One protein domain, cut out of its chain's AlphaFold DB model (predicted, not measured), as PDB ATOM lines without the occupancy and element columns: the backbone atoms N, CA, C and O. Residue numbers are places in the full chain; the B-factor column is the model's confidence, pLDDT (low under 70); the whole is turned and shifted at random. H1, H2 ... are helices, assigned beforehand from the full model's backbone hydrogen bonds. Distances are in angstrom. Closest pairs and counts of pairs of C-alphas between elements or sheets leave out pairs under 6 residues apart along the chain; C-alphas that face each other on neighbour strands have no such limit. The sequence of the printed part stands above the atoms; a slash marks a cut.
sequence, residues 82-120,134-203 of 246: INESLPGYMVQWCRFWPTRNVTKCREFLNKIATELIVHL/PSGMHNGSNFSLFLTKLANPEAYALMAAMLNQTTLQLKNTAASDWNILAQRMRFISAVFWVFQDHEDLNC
ATOM      1  N   ILE A  82     -56.357 -34.856  28.853       82.44
ATOM      2  CA  ILE A  82     -56.481 -35.990  29.778       82.44
ATOM      3  C   ILE A  82     -57.591 -35.723  30.803       82.44
ATOM      4  O   ILE A  82     -58.490 -36.549  30.960       82.44
ATOM      5  N   ASN A  83     -57.586 -34.538  31.423       78.44
ATOM      6  CA  ASN A  83     -58.599 -34.137  32.400       78.44
ATOM      7  C   ASN A  83     -60.020 -34.059  31.810       78.44
ATOM      8  O   ASN A  83     -60.995 -34.230  32.544       78.44
ATOM      9  N   GLU A  84     -60.152 -33.787  30.513       77.38
ATOM     10  CA  GLU A  84     -61.441 -33.725  29.817       77.38
ATOM     11  C   GLU A  84     -61.950 -35.106  29.369       77.38
ATOM     12  O   GLU A  84     -63.157 -35.349  29.380       77.38
ATOM     13  N   SER A  85     -61.049 -36.026  29.017       75.81
ATOM     14  CA  SER A  85     -61.382 -37.315  28.391       75.81
ATOM     15  C   SER A  85     -61.569 -38.466  29.385       75.81
ATOM     16  O   SER A  85     -62.623 -39.104  29.385       75.81
ATOM     17  N   LEU A  86     -60.589 -38.726  30.257       66.62
ATOM     18  CA  LEU A  86     -60.611 -39.869  31.184       66.62
ATOM     19  C   LEU A  86     -61.662 -39.710  32.308       66.62
ATOM     20  O   LEU A  86     -62.389 -40.669  32.586       66.62
ATOM     21  N   PRO A  87     -61.833 -38.521  32.923       63.00
ATOM     22  CA  PRO A  87     -62.881 -38.290  33.917       63.00
ATOM     23  C   PRO A  87     -64.237 -37.923  33.296       63.00
ATOM     24  O   PRO A  87     -65.277 -38.234  33.881       63.00
ATOM     25  N   GLY A  88     -64.257 -37.234  32.147       58.16
ATOM     26  CA  GLY A  88     -65.399 -36.429  31.681       58.16
ATOM     27  C   GLY A  88     -66.743 -37.161  31.631       58.16
ATOM     28  O   GLY A  88     -67.763 -36.621  32.069       58.16
ATOM     29  N   TYR A  89     -66.748 -38.419  31.184       57.69
ATOM     30  CA  TYR A  89     -67.963 -39.238  31.131       57.69
ATOM     31  C   TYR A  89     -68.304 -39.904  32.476       57.69
ATOM     32  O   TYR A  89     -69.473 -40.018  32.854       57.69
ATOM     33  N   MET A  90     -67.292 -40.305  33.250       63.50
ATOM     34  CA  MET A  90     -67.484 -41.055  34.495       63.50
ATOM     35  C   MET A  90     -67.835 -40.160  35.693       63.50
ATOM     36  O   MET A  90     -68.556 -40.590  36.591       63.50
ATOM     37  N   VAL A  91     -67.443 -38.880  35.694       66.25
ATOM     38  CA  VAL A  91     -67.738 -37.953  36.807       66.25
ATOM     39  C   VAL A  91     -69.247 -37.713  36.978       66.25
ATOM     40  O   VAL A  91     -69.696 -37.406  38.085       66.25
ATOM     41  N   GLN A  92     -70.065 -37.912  35.936       68.94
ATOM     42  CA  GLN A  92     -71.528 -37.839  36.059       68.94
ATOM     43  C   GLN A  92     -72.080 -38.877  37.052       68.94
ATOM     44  O   GLN A  92     -73.025 -38.591  37.790       68.94
ATOM     45  N   TRP A  93     -71.436 -40.044  37.147       70.88
ATOM     46  CA  TRP A  93     -71.795 -41.116  38.077       70.88
ATOM     47  C   TRP A  93     -71.497 -40.730  39.530       70.88
ATOM     48  O   TRP A  93     -72.186 -41.182  40.445       70.88
ATOM     49  N   CYS A  94     -70.561 -39.800  39.758       79.50
ATOM     50  CA  CYS A  94     -70.265 -39.286  41.094       79.50
ATOM     51  C   CYS A  94     -71.424 -38.518  41.732       79.50
ATOM     52  O   CYS A  94     -71.455 -38.369  42.955       79.50
ATOM     53  N   ARG A  95     -72.411 -38.073  40.942       74.94
ATOM     54  CA  ARG A  95     -73.652 -37.485  41.466       74.94
ATOM     55  C   ARG A  95     -74.453 -38.479  42.315       74.94
ATOM     56  O   ARG A  95     -75.165 -38.060  43.223       74.94
ATOM     57  N   PHE A  96     -74.313 -39.772  42.035       77.12
ATOM     58  CA  PHE A  96     -74.986 -40.860  42.743       77.12
ATOM     59  C   PHE A  96     -74.068 -41.556  43.762       77.12
ATOM     60  O   PHE A  96     -74.428 -42.599  44.303       77.12
ATOM     61  N   TRP A  97     -72.883 -40.992  44.041       78.69
ATOM     62  CA  TRP A  97     -71.907 -41.613  44.933       78.69
ATOM     63  C   TRP A  97     -72.400 -41.658  46.391       78.69
ATOM     64  O   TRP A  97     -72.849 -40.625  46.907       78.69
ATOM     65  N   PRO A  98     -72.249 -42.793  47.107       77.12
ATOM     66  CA  PRO A  98     -72.861 -42.998  48.425       77.12
ATOM     67  C   PRO A  98     -72.479 -41.954  49.480       77.12
ATOM     68  O   PRO A  98     -73.276 -41.623  50.352       77.12
ATOM     69  N   THR A  99     -71.257 -41.419  49.412       74.00
ATOM     70  CA  THR A  99     -70.702 -40.550  50.462       74.00
ATOM     71  C   THR A  99     -70.769 -39.052  50.145       74.00
ATOM     72  O   THR A  99     -70.203 -38.263  50.897       74.00
ATOM     73  N   ARG A 100     -71.419 -38.630  49.041       66.56
ATOM     74  CA  ARG A 100     -71.427 -37.241  48.501       66.56
ATOM     75  C   ARG A 100     -70.041 -36.592  48.308       66.56
ATOM     76  O   ARG A 100     -69.957 -35.437  47.898       66.56
ATOM     77  N   ASN A 101     -68.947 -37.311  48.559       82.38
ATOM     78  CA  ASN A 101     -67.589 -36.831  48.355       82.38
ATOM     79  C   ASN A 101     -67.185 -37.060  46.893       82.38
ATOM     80  O   ASN A 101     -66.689 -38.124  46.522       82.38
ATOM     81  N   VAL A 102     -67.432 -36.043  46.068       78.38
ATOM     82  CA  VAL A 102     -67.165 -36.073  44.624       78.38
ATOM     83  C   VAL A 102     -65.678 -36.289  44.330       78.38
ATOM     84  O   VAL A 102     -65.355 -36.988  43.375       78.38
ATOM     85  N   THR A 103     -64.774 -35.762  45.160       81.06
ATOM     86  CA  THR A 103     -63.322 -35.930  44.989       81.06
ATOM     87  C   THR A 103     -62.908 -37.392  45.115       81.06
ATOM     88  O   THR A 103     -62.295 -37.923  44.197       81.06
ATOM     89  N   LYS A 104     -63.333 -38.082  46.182       81.50
ATOM     90  CA  LYS A 104     -63.034 -39.515  46.367       81.50
ATOM     91  C   LYS A 104     -63.609 -40.388  45.254       81.50
ATOM     92  O   LYS A 104     -62.993 -41.373  44.865       81.50
ATOM     93  N   CYS A 105     -64.790 -40.035  44.751       83.12
ATOM     94  CA  CYS A 105     -65.373 -40.723  43.607       83.12
ATOM     95  C   CYS A 105     -64.519 -40.547  42.342       83.12
ATOM     96  O   CYS A 105     -64.232 -41.532  41.669       83.12
ATOM     97  N   ARG A 106     -64.067 -39.319  42.043       80.12
ATOM     98  CA  ARG A 106     -63.185 -39.059  40.892       80.12
ATOM     99  C   ARG A 106     -61.866 -39.810  41.008       80.12
ATOM    100  O   ARG A 106     -61.492 -40.483  40.062       80.12
ATOM    101  N   GLU A 107     -61.210 -39.749  42.164       81.56
ATOM    102  CA  GLU A 107     -59.965 -40.490  42.416       81.56
ATOM    103  C   GLU A 107     -60.145 -41.996  42.192       81.56
ATOM    104  O   GLU A 107     -59.296 -42.647  41.593       81.56
ATOM    105  N   PHE A 108     -61.264 -42.562  42.649       84.00
ATOM    106  CA  PHE A 108     -61.572 -43.974  42.445       84.00
ATOM    107  C   PHE A 108     -61.822 -44.312  40.969       84.00
ATOM    108  O   PHE A 108     -61.248 -45.265  40.451       84.00
ATOM    109  N   LEU A 109     -62.649 -43.522  40.280       83.31
ATOM    110  CA  LEU A 109     -62.969 -43.751  38.870       83.31
ATOM    111  C   LEU A 109     -61.755 -43.556  37.966       83.31
ATOM    112  O   LEU A 109     -61.594 -44.314  37.020       83.31
ATOM    113  N   ASN A 110     -60.883 -42.596  38.269       83.06
ATOM    114  CA  ASN A 110     -59.642 -42.382  37.531       83.06
ATOM    115  C   ASN A 110     -58.697 -43.583  37.631       83.06
ATOM    116  O   ASN A 110     -58.082 -43.958  36.633       83.06
ATOM    117  N   LYS A 111     -58.607 -44.206  38.812       84.19
ATOM    118  CA  LYS A 111     -57.826 -45.437  38.996       84.19
ATOM    119  C   LYS A 111     -58.366 -46.572  38.138       84.19
ATOM    120  O   LYS A 111     -57.612 -47.166  37.381       84.19
ATOM    121  N   ILE A 112     -59.682 -46.783  38.172       84.25
ATOM    122  CA  ILE A 112     -60.348 -47.777  37.316       84.25
ATOM    123  C   ILE A 112     -60.130 -47.467  35.830       84.25
ATOM    124  O   ILE A 112     -59.854 -48.372  35.051       84.25
ATOM    125  N   ALA A 113     -60.246 -46.199  35.425       82.25
ATOM    126  CA  ALA A 113     -60.005 -45.776  34.045       82.25
ATOM    127  C   ALA A 113     -58.595 -46.158  33.591       82.25
ATOM    128  O   ALA A 113     -58.407 -46.656  32.485       82.25
ATOM    129  N   THR A 114     -57.619 -45.904  34.461       85.12
ATOM    130  CA  THR A 114     -56.208 -46.155  34.187       85.12
ATOM    131  C   THR A 114     -55.956 -47.649  34.014       85.12
ATOM    132  O   THR A 114     -55.464 -48.052  32.967       85.12
ATOM    133  N   GLU A 115     -56.417 -48.458  34.967       85.69
ATOM    134  CA  GLU A 115     -56.299 -49.923  34.945       85.69
ATOM    135  C   GLU A 115     -56.971 -50.562  33.713       85.69
ATOM    136  O   GLU A 115     -56.427 -51.478  33.099       85.69
ATOM    137  N   LEU A 116     -58.155 -50.081  33.313       79.94
ATOM    138  CA  LEU A 116     -58.947 -50.735  32.262       79.94
ATOM    139  C   LEU A 116     -58.684 -50.231  30.841       79.94
ATOM    140  O   LEU A 116     -58.990 -50.948  29.886       79.94
ATOM    141  N   ILE A 117     -58.247 -48.980  30.684       80.56
ATOM    142  CA  ILE A 117     -58.274 -48.288  29.385       80.56
ATOM    143  C   ILE A 117     -56.884 -47.797  28.986       80.56
ATOM    144  O   ILE A 117     -56.585 -47.707  27.794       80.56
ATOM    145  N   VAL A 118     -56.019 -47.482  29.951       85.75
ATOM    146  CA  VAL A 118     -54.725 -46.869  29.654       85.75
ATOM    147  C   VAL A 118     -53.654 -47.949  29.551       85.75
ATOM    148  O   VAL A 118     -53.025 -48.353  30.530       85.75
ATOM    149  N   HIS A 119     -53.416 -48.373  28.314       84.62
ATOM    150  CA  HIS A 119     -52.318 -49.262  27.956       84.62
ATOM    151  C   HIS A 119     -51.382 -48.550  26.988       84.62
ATOM    152  O   HIS A 119     -51.834 -47.866  26.067       84.62
ATOM    153  N   LEU A 120     -50.079 -48.726  27.188       83.75
ATOM    154  CA  LEU A 120     -49.068 -48.230  26.265       83.75
ATOM    155  C   LEU A 120     -48.576 -49.388  25.402       83.75
ATOM    156  O   LEU A 120     -48.241 -50.447  25.927       83.75
ATOM    157  N   PRO A 134     -41.796 -53.347  33.219       88.50
ATOM    158  CA  PRO A 134     -41.183 -54.662  33.309       88.50
ATOM    159  C   PRO A 134     -39.658 -54.602  33.186       88.50
ATOM    160  O   PRO A 134     -39.081 -53.845  32.407       88.50
ATOM    161  N   SER A 135     -39.003 -55.454  33.969       83.75
ATOM    162  CA  SER A 135     -37.570 -55.742  33.903       83.75
ATOM    163  C   SER A 135     -37.238 -56.728  32.775       83.75
ATOM    164  O   SER A 135     -38.098 -57.499  32.361       83.75
ATOM    165  N   GLY A 136     -35.970 -56.799  32.359       78.06
ATOM    166  CA  GLY A 136     -35.485 -57.853  31.455       78.06
ATOM    167  C   GLY A 136     -35.763 -57.651  29.959       78.06
ATOM    168  O   GLY A 136     -35.558 -58.586  29.189       78.06
ATOM    169  N   MET A 137     -36.209 -56.463  29.544       77.56
ATOM    170  CA  MET A 137     -36.629 -56.183  28.162       77.56
ATOM    171  C   MET A 137     -35.470 -56.135  27.149       77.56
ATOM    172  O   MET A 137     -35.692 -56.264  25.953       77.56
ATOM    173  N   HIS A 138     -34.222 -56.014  27.610       69.56
ATOM    174  CA  HIS A 138     -33.022 -55.945  26.769       69.56
ATOM    175  C   HIS A 138     -32.257 -57.260  26.756       69.56
ATOM    176  O   HIS A 138     -31.326 -57.444  27.533       69.56
ATOM    177  N   ASN A 139     -32.621 -58.215  25.896       72.62
ATOM    178  CA  ASN A 139     -31.951 -59.528  25.853       72.62
ATOM    179  C   ASN A 139     -31.825 -60.193  27.250       72.62
ATOM    180  O   ASN A 139     -30.842 -60.878  27.540       72.62
ATOM    181  N   GLY A 140     -32.799 -59.957  28.143       75.06
ATOM    182  CA  GLY A 140     -32.792 -60.431  29.530       75.06
ATOM    183  C   GLY A 140     -32.201 -59.469  30.574       75.06
ATOM    184  O   GLY A 140     -32.255 -59.788  31.762       75.06
ATOM    185  N   SER A 141     -31.676 -58.296  30.196       78.38
ATOM    186  CA  SER A 141     -31.322 -57.202  31.118       78.38
ATOM    187  C   SER A 141     -32.418 -56.134  31.191       78.38
ATOM    188  O   SER A 141     -33.274 -56.023  30.321       78.38
ATOM    189  N   ASN A 142     -32.418 -55.326  32.253       81.00
ATOM    190  CA  ASN A 142     -33.410 -54.252  32.425       81.00
ATOM    191  C   ASN A 142     -33.176 -53.066  31.489       81.00
ATOM    192  O   ASN A 142     -34.109 -52.333  31.192       81.00
ATOM    193  N   PHE A 143     -31.928 -52.869  31.071       85.06
ATOM    194  CA  PHE A 143     -31.462 -51.691  30.353       85.06
ATOM    195  C   PHE A 143     -30.386 -52.098  29.355       85.06
ATOM    196  O   PHE A 143     -29.751 -53.150  29.522       85.06
ATOM    197  N   SER A 144     -30.094 -51.205  28.415       82.38
ATOM    198  CA  SER A 144     -28.858 -51.267  27.647       82.38
ATOM    199  C   SER A 144     -27.625 -51.247  28.554       82.38
ATOM    200  O   SER A 144     -27.636 -50.746  29.692       82.38
ATOM    201  N   LEU A 145     -26.508 -51.755  28.030       83.50
ATOM    202  CA  LEU A 145     -25.216 -51.717  28.725       83.50
ATOM    203  C   LEU A 145     -24.808 -50.283  29.099       83.50
ATOM    204  O   LEU A 145     -24.162 -50.067  30.124       83.50
ATOM    205  N   PHE A 146     -25.217 -49.304  28.294       86.88
ATOM    206  CA  PHE A 146     -24.863 -47.896  28.436       86.88
ATOM    207  C   PHE A 146     -25.740 -47.127  29.430       86.88
ATOM    208  O   PHE A 146     -25.312 -46.084  29.925       86.88
ATOM    209  N   LEU A 147     -26.916 -47.666  29.769       89.00
ATOM    210  CA  LEU A 147     -27.883 -47.060  30.692       89.00
ATOM    211  C   LEU A 147     -28.020 -47.803  32.021       89.00
ATOM    212  O   LEU A 147     -28.695 -47.319  32.928       89.00
ATOM    213  N   THR A 148     -27.331 -48.937  32.177       87.81
ATOM    214  CA  THR A 148     -27.271 -49.678  33.447       87.81
ATOM    215  C   THR A 148     -26.691 -48.819  34.580       87.81
ATOM    216  O   THR A 148     -27.075 -48.968  35.741       87.81
ATOM    217  N   LYS A 149     -25.775 -47.899  34.253       88.88
ATOM    218  CA  LYS A 149     -25.210 -46.929  35.195       88.88
ATOM    219  C   LYS A 149     -25.234 -45.531  34.586       88.88
ATOM    220  O   LYS A 149     -24.471 -45.249  33.666       88.88
ATOM    221  N   LEU A 150     -26.045 -44.646  35.159       91.69
ATOM    222  CA  LEU A 150     -26.066 -43.234  34.783       91.69
ATOM    223  C   LEU A 150     -24.868 -42.517  35.423       91.69
ATOM    224  O   LEU A 150     -24.857 -42.246  36.623       91.69
ATOM    225  N   ALA A 151     -23.823 -42.289  34.631       92.00
ATOM    226  CA  ALA A 151     -22.623 -41.557  35.038       92.00
ATOM    227  C   ALA A 151     -22.784 -40.036  34.882       92.00
ATOM    228  O   ALA A 151     -22.114 -39.276  35.581       92.00
ATOM    229  N   ASN A 152     -23.665 -39.597  33.981       90.75
ATOM    230  CA  ASN A 152     -24.012 -38.199  33.815       90.75
ATOM    231  C   ASN A 152     -24.852 -37.740  35.031       90.75
ATOM    232  O   ASN A 152     -25.915 -38.316  35.294       90.75
ATOM    233  N   PRO A 153     -24.397 -36.721  35.787       91.50
ATOM    234  CA  PRO A 153     -25.074 -36.281  37.004       91.50
ATOM    235  C   PRO A 153     -26.455 -35.670  36.735       91.50
ATOM    236  O   PRO A 153     -27.348 -35.809  37.568       91.50
ATOM    237  N   GLU A 154     -26.652 -35.033  35.579       89.06
ATOM    238  CA  GLU A 154     -27.944 -34.487  35.162       89.06
ATOM    239  C   GLU A 154     -28.931 -35.611  34.839       89.06
ATOM    240  O   GLU A 154     -30.044 -35.603  35.360       89.06
ATOM    241  N   ALA A 155     -28.500 -36.630  34.084       90.94
ATOM    242  CA  ALA A 155     -29.332 -37.799  33.782       90.94
ATOM    243  C   ALA A 155     -29.792 -38.494  35.071       90.94
ATOM    244  O   ALA A 155     -30.975 -38.799  35.230       90.94
ATOM    245  N   TYR A 156     -28.869 -38.695  36.019       94.12
ATOM    246  CA  TYR A 156     -29.193 -39.285  37.316       94.12
ATOM    247  C   TYR A 156     -30.183 -38.421  38.103       94.12
ATOM    248  O   TYR A 156     -31.177 -38.938  38.608       94.12
ATOM    249  N   ALA A 157     -29.923 -37.115  38.218       92.50
ATOM    250  CA  ALA A 157     -30.765 -36.202  38.986       92.50
ATOM    251  C   ALA A 157     -32.183 -36.104  38.407       92.50
ATOM    252  O   ALA A 157     -33.155 -36.150  39.164       92.50
ATOM    253  N   LEU A 158     -32.304 -36.020  37.079       91.50
ATOM    254  CA  LEU A 158     -33.587 -35.955  36.389       91.50
ATOM    255  C   LEU A 158     -34.385 -37.248  36.580       91.50
ATOM    256  O   LEU A 158     -35.545 -37.198  36.988       91.50
ATOM    257  N   MET A 159     -33.745 -38.404  36.383       94.44
ATOM    258  CA  MET A 159     -34.372 -39.703  36.631       94.44
ATOM    259  C   MET A 159     -34.787 -39.868  38.093       94.44
ATOM    260  O   MET A 159     -35.911 -40.275  38.364       94.44
ATOM    261  N   ALA A 160     -33.934 -39.502  39.051       94.81
ATOM    262  CA  ALA A 160     -34.255 -39.579  40.477       94.81
ATOM    263  C   ALA A 160     -35.473 -38.711  40.835       94.81
ATOM    264  O   ALA A 160     -36.364 -39.154  41.566       94.81
ATOM    265  N   ALA A 161     -35.545 -37.500  40.276       93.06
ATOM    266  CA  ALA A 161     -36.672 -36.594  40.466       93.06
ATOM    267  C   ALA A 161     -37.969 -37.148  39.855       93.06
ATOM    268  O   ALA A 161     -38.999 -37.170  40.526       93.06
ATOM    269  N   MET A 162     -37.922 -37.644  38.615       93.69
ATOM    270  CA  MET A 162     -39.098 -38.181  37.918       93.69
ATOM    271  C   MET A 162     -39.590 -39.499  38.520       93.69
ATOM    272  O   MET A 162     -40.797 -39.708  38.654       93.69
ATOM    273  N   LEU A 163     -38.668 -40.365  38.945       94.00
ATOM    274  CA  LEU A 163     -39.003 -41.600  39.648       94.00
ATOM    275  C   LEU A 163     -39.486 -41.346  41.083       94.00
ATOM    276  O   LEU A 163     -40.138 -42.210  41.671       94.00
ATOM    277  N   ASN A 164     -39.201 -40.158  41.630       93.12
ATOM    278  CA  ASN A 164     -39.364 -39.817  43.041       93.12
ATOM    279  C   ASN A 164     -38.618 -40.811  43.952       93.12
ATOM    280  O   ASN A 164     -39.177 -41.366  44.903       93.12
ATOM    281  N   GLN A 165     -37.358 -41.097  43.610       91.06
ATOM    282  CA  GLN A 165     -36.528 -42.105  44.268       91.06
ATOM    283  C   GLN A 165     -35.086 -41.623  44.410       91.06
ATOM    284  O   GLN A 165     -34.524 -41.024  43.500       91.06
ATOM    285  N   THR A 166     -34.457 -41.933  45.542       86.88
ATOM    286  CA  THR A 166     -33.030 -41.647  45.772       86.88
ATOM    287  C   THR A 166     -32.113 -42.682  45.126       86.88
ATOM    288  O   THR A 166     -30.993 -42.350  44.744       86.88
ATOM    289  N   THR A 167     -32.603 -43.916  44.985       90.75
ATOM    290  CA  THR A 167     -31.943 -45.023  44.287       90.75
ATOM    291  C   THR A 167     -32.791 -45.406  43.087       90.75
ATOM    292  O   THR A 167     -33.957 -45.753  43.258       90.75
ATOM    293  N   LEU A 168     -32.208 -45.362  41.890       91.12
ATOM    294  CA  LEU A 168     -32.921 -45.657  40.650       91.12
ATOM    295  C   LEU A 168     -33.247 -47.151  40.547       91.12
ATOM    296  O   LEU A 168     -32.348 -47.993  40.537       91.12
ATOM    297  N   GLN A 169     -34.533 -47.475  40.462       91.94
ATOM    298  CA  GLN A 169     -35.034 -48.835  40.283       91.94
ATOM    299  C   GLN A 169     -36.385 -48.806  39.559       91.94
ATOM    300  O   GLN A 169     -37.101 -47.811  39.597       91.94
ATOM    301  N   LEU A 170     -36.758 -49.927  38.937       93.12
ATOM    302  CA  LEU A 170     -38.045 -50.053  38.238       93.12
ATOM    303  C   LEU A 170     -39.230 -50.328  39.174       93.12
ATOM    304  O   LEU A 170     -40.380 -50.283  38.750       93.12
ATOM    305  N   LYS A 171     -38.964 -50.567  40.461       93.25
ATOM    306  CA  LYS A 171     -40.005 -50.777  41.466       93.25
ATOM    307  C   LYS A 171     -40.734 -49.471  41.784       93.25
ATOM    308  O   LYS A 171     -40.083 -48.450  41.997       93.25
ATOM    309  N   ASN A 172     -42.052 -49.532  41.952       93.38
ATOM    310  CA  ASN A 172     -42.954 -48.406  42.220       93.38
ATOM    311  C   ASN A 172     -42.999 -47.354  41.095       93.38
ATOM    312  O   ASN A 172     -43.196 -46.167  41.377       93.38
ATOM    313  N   THR A 173     -42.791 -47.777  39.850       95.12
ATOM    314  CA  THR A 173     -42.899 -46.946  38.643       95.12
ATOM    315  C   THR A 173     -44.325 -46.853  38.106       95.12
ATOM    316  O   THR A 173     -44.598 -45.940  37.332       95.12
ATOM    317  N   ALA A 174     -45.234 -47.714  38.573       94.25
ATOM    318  CA  ALA A 174     -46.649 -47.702  38.217       94.25
ATOM    319  C   ALA A 174     -47.315 -46.318  38.343       94.25
ATOM    320  O   ALA A 174     -47.134 -45.585  39.329       94.25
ATOM    321  N   ALA A 175     -48.169 -46.007  37.372       93.81
ATOM    322  CA  ALA A 175     -49.061 -44.864  37.358       93.81
ATOM    323  C   ALA A 175     -50.499 -45.307  37.651       93.81
ATOM    324  O   ALA A 175     -51.308 -45.469  36.752       93.81
ATOM    325  N   SER A 176     -50.842 -45.458  38.932       89.12
ATOM    326  CA  SER A 176     -52.195 -45.858  39.356       89.12
ATOM    327  C   SER A 176     -53.305 -44.864  38.984       89.12
ATOM    328  O   SER A 176     -54.469 -45.241  38.931       89.12
ATOM    329  N   ASP A 177     -52.972 -43.589  38.771       88.75
ATOM    330  CA  ASP A 177     -53.883 -42.576  38.235       88.75
ATOM    331  C   ASP A 177     -53.163 -41.785  37.143       88.75
ATOM    332  O   ASP A 177     -52.319 -40.924  37.424       88.75
ATOM    333  N   TRP A 178     -53.524 -42.063  35.891       89.31
ATOM    334  CA  TRP A 178     -52.924 -41.427  34.724       89.31
ATOM    335  C   TRP A 178     -53.216 -39.925  34.637       89.31
ATOM    336  O   TRP A 178     -52.490 -39.206  33.951       89.31
ATOM    337  N   ASN A 179     -54.224 -39.409  35.351       88.38
ATOM    338  CA  ASN A 179     -54.474 -37.966  35.413       88.38
ATOM    339  C   ASN A 179     -53.438 -37.237  36.274       88.38
ATOM    340  O   ASN A 179     -53.263 -36.031  36.113       88.38
ATOM    341  N   ILE A 180     -52.728 -37.928  37.168       89.00
ATOM    342  CA  ILE A 180     -51.693 -37.309  37.997       89.00
ATOM    343  C   ILE A 180     -50.383 -37.277  37.206       89.00
ATOM    344  O   ILE A 180     -49.691 -38.290  37.102       89.00
ATOM    345  N   LEU A 181     -50.000 -36.091  36.712       91.31
ATOM    346  CA  LEU A 181     -48.773 -35.878  35.928       91.31
ATOM    347  C   LEU A 181     -47.539 -36.529  36.567       91.31
ATOM    348  O   LEU A 181     -46.784 -37.205  35.882       91.31
ATOM    349  N   ALA A 182     -47.351 -36.382  37.881       92.56
ATOM    350  CA  ALA A 182     -46.200 -36.957  38.574       92.56
ATOM    351  C   ALA A 182     -46.173 -38.498  38.543       92.56
ATOM    352  O   ALA A 182     -45.099 -39.087  38.491       92.56
ATOM    353  N   GLN A 183     -47.331 -39.165  38.578       93.75
ATOM    354  CA  GLN A 183     -47.399 -40.623  38.439       93.75
ATOM    355  C   GLN A 183     -47.141 -41.039  36.992       93.75
ATOM    356  O   GLN A 183     -46.320 -41.913  36.737       93.75
ATOM    357  N   ARG A 184     -47.775 -40.346  36.046       93.69
ATOM    358  CA  ARG A 184     -47.596 -40.574  34.613       93.69
ATOM    359  C   ARG A 184     -46.139 -40.409  34.181       93.69
ATOM    360  O   ARG A 184     -45.593 -41.276  33.508       93.69
ATOM    361  N   MET A 185     -45.479 -39.344  34.633       94.88
ATOM    362  CA  MET A 185     -44.060 -39.120  34.366       94.88
ATOM    363  C   MET A 185     -43.171 -40.165  35.017       94.88
ATOM    364  O   MET A 185     -42.176 -40.542  34.410       94.88
ATOM    365  N   ARG A 186     -43.526 -40.689  36.192       96.19
ATOM    366  CA  ARG A 186     -42.793 -41.800  36.808       96.19
ATOM    367  C   ARG A 186     -42.745 -43.022  35.895       96.19
ATOM    368  O   ARG A 186     -41.671 -43.569  35.660       96.19
ATOM    369  N   PHE A 187     -43.901 -43.390  35.351       95.31
ATOM    370  CA  PHE A 187     -44.035 -44.511  34.433       95.31
ATOM    371  C   PHE A 187     -43.314 -44.236  33.108       95.31
ATOM    372  O   PHE A 187     -42.457 -45.009  32.692       95.31
ATOM    373  N   ILE A 188     -43.584 -43.090  32.477       94.06
ATOM    374  CA  ILE A 188     -43.005 -42.715  31.175       94.06
ATOM    375  C   ILE A 188     -41.481 -42.580  31.241       94.06
ATOM    376  O   ILE A 188     -40.790 -42.980  30.311       94.06
ATOM    377  N   SER A 189     -40.934 -42.066  32.341       94.50
ATOM    378  CA  SER A 189     -39.478 -41.940  32.500       94.50
ATOM    379  C   SER A 189     -38.806 -43.301  32.614       94.50
ATOM    380  O   SER A 189     -37.756 -43.525  32.018       94.50
ATOM    381  N   ALA A 190     -39.431 -44.234  33.337       94.25
ATOM    382  CA  ALA A 190     -38.978 -45.617  33.379       94.25
ATOM    383  C   ALA A 190     -39.090 -46.288  32.002       94.25
ATOM    384  O   ALA A 190     -38.173 -47.001  31.613       94.25
ATOM    385  N   VAL A 191     -40.148 -46.002  31.234       91.81
ATOM    386  CA  VAL A 191     -40.275 -46.456  29.844       91.81
ATOM    387  C   VAL A 191     -39.140 -45.914  28.978       91.81
ATOM    388  O   VAL A 191     -38.479 -46.709  28.327       91.81
ATOM    389  N   PHE A 192     -38.848 -44.609  28.990       90.81
ATOM    390  CA  PHE A 192     -37.724 -44.079  28.209       90.81
ATOM    391  C   PHE A 192     -36.400 -44.712  28.618       90.81
ATOM    392  O   PHE A 192     -35.615 -45.087  27.760       90.81
ATOM    393  N   TRP A 193     -36.175 -44.914  29.914       91.44
ATOM    394  CA  TRP A 193     -34.949 -45.545  30.391       91.44
ATOM    395  C   TRP A 193     -34.820 -47.013  29.960       91.44
ATOM    396  O   TRP A 193     -33.736 -47.444  29.567       91.44
ATOM    397  N   VAL A 194     -35.916 -47.774  30.011       90.00
ATOM    398  CA  VAL A 194     -35.949 -49.189  29.616       90.00
ATOM    399  C   VAL A 194     -35.980 -49.353  28.105       90.00
ATOM    400  O   VAL A 194     -35.454 -50.337  27.629       90.00
ATOM    401  N   PHE A 195     -36.554 -48.437  27.330       84.69
ATOM    402  CA  PHE A 195     -36.736 -48.622  25.888       84.69
ATOM    403  C   PHE A 195     -35.818 -47.755  25.020       84.69
ATOM    404  O   PHE A 195     -35.903 -47.881  23.807       84.69
ATOM    405  N   GLN A 196     -34.940 -46.925  25.595       82.19
ATOM    406  CA  GLN A 196     -34.154 -45.897  24.886       82.19
ATOM    407  C   GLN A 196     -33.534 -46.347  23.552       82.19
ATOM    408  O   GLN A 196     -33.560 -45.598  22.580       82.19
ATOM    409  N   ASP A 197     -32.955 -47.543  23.520       75.56
ATOM    410  CA  ASP A 197     -32.279 -48.159  22.376       75.56
ATOM    411  C   ASP A 197     -32.998 -49.425  21.878       75.56
ATOM    412  O   ASP A 197     -32.447 -50.200  21.094       75.56
ATOM    413  N   HIS A 198     -34.236 -49.647  22.324       76.62
ATOM    414  CA  HIS A 198     -35.047 -50.764  21.870       76.62
ATOM    415  C   HIS A 198     -35.388 -50.588  20.388       76.62
ATOM    416  O   HIS A 198     -35.815 -49.520  19.949       76.62
ATOM    417  N   GLU A 199     -35.239 -51.658  19.606       71.75
ATOM    418  CA  GLU A 199     -35.414 -51.607  18.152       71.75
ATOM    419  C   GLU A 199     -36.811 -51.142  17.717       71.75
ATOM    420  O   GLU A 199     -36.934 -50.457  16.705       71.75
ATOM    421  N   ASP A 200     -37.834 -51.441  18.517       68.75
ATOM    422  CA  ASP A 200     -39.212 -50.995  18.279       68.75
ATOM    423  C   ASP A 200     -39.384 -49.465  18.313       68.75
ATOM    424  O   ASP A 200     -40.308 -48.941  17.692       68.75
ATOM    425  N   LEU A 201     -38.502 -48.724  19.000       69.69
ATOM    426  CA  LEU A 201     -38.511 -47.254  18.956       69.69
ATOM    427  C   LEU A 201     -37.909 -46.699  17.662       69.69
ATOM    428  O   LEU A 201     -38.160 -45.547  17.318       69.69
ATOM    429  N   ASN A 202     -37.152 -47.518  16.929       66.31
ATOM    430  CA  ASN A 202     -36.638 -47.161  15.612       66.31
ATOM    431  C   ASN A 202     -37.645 -47.486  14.503       66.31
ATOM    432  O   ASN A 202     -37.312 -47.338  13.335       66.31
ATOM    433  N   CYS A 203     -38.862 -47.944  14.804       69.62
ATOM    434  CA  CYS A 203     -39.894 -48.089  13.780       69.62
ATOM    435  C   CYS A 203     -40.554 -46.738  13.481       69.62
ATOM    436  O   CYS A 203     -40.823 -45.949  14.389       69.62
TER     437      CYS A 203
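What this domain is: This is residues 82 to 120 and 134 to 203 of the 246 residues of the protein "Hypothetical protein" of Rotaria sp. Silwood2 (UniProt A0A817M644). The model is an elongated row of two helical lobes end to end: a hairpin of H2 and H3 in one, H4 and H5 meeting at a steep angle in the other. The short H1 is set off from the hairpin, the short H6 lies beyond the end of H5, and residues 176 to 178 of a long loop lie between H3 and H5. The printed part has 109 residues with six named helices, H1 to H6 in chain order, and no named strand; its class is all helix. It is loose, with a radius of gyration of the C-alphas of 17.3 A and spans of 53 by 31 by 21 A.

Where its parts are: H1 takes residues 82 to 85, 5.3 A long, from C-alpha 82 at (-56.481, -35.990, 29.778). H2, residues 90 to 96, measures 11.2 A, and H3, residues 102 to 117, 21.5 A. H4, residues 153 to 163, measures 15.1 A. H5, residues 181 to 195, measures 20.2 A and ends with C-alpha 195 at (-36.736, -48.622, 25.888). H6, residues 199 to 202, measures 5.3 A.

How they stand to each other: H1 and H2 are apart. H2 and H3 touch as a helical hairpin, opposite ways at a steep tilt of 40 degrees; their closest C-alphas, of Cys 94 and Cys 105, are 5.7 A apart. H3 touches H2 with residues 102 to 109 alone. H3 is apart from H4 and H5. H4 and H5 touch, opposite ways at a steep tilt of 53 degrees, with the closest C-alphas, of Leu 163 and Arg 186, 4.7 A apart. H5 and H6 are close but not clearly touching; their closest C-alphas, of Phe 195 and Leu 201, are 7.3 A apart. Every O i to N i+4 pair is within hydrogen-bond range in H3, H4 and H5; H2 has 0 of 3, but 4 of 4 O i to N i+3 pairs, and H1 and H6 are too short for an O i to N i+4 pair.

The domain as a whole: The C-alphas farthest apart, of Phe 96 and Ala 151, are 52.9 A apart. Residues 121 to 133 are not printed; C-alphas 120 and 134 are 12.4 A apart across this cut. The link from H4 to H5, 17 residues, is long. The mean pLDDT of the printed part is 83.8, and residues 86 to 92, 100, 138 and 200 to 203 are under 70.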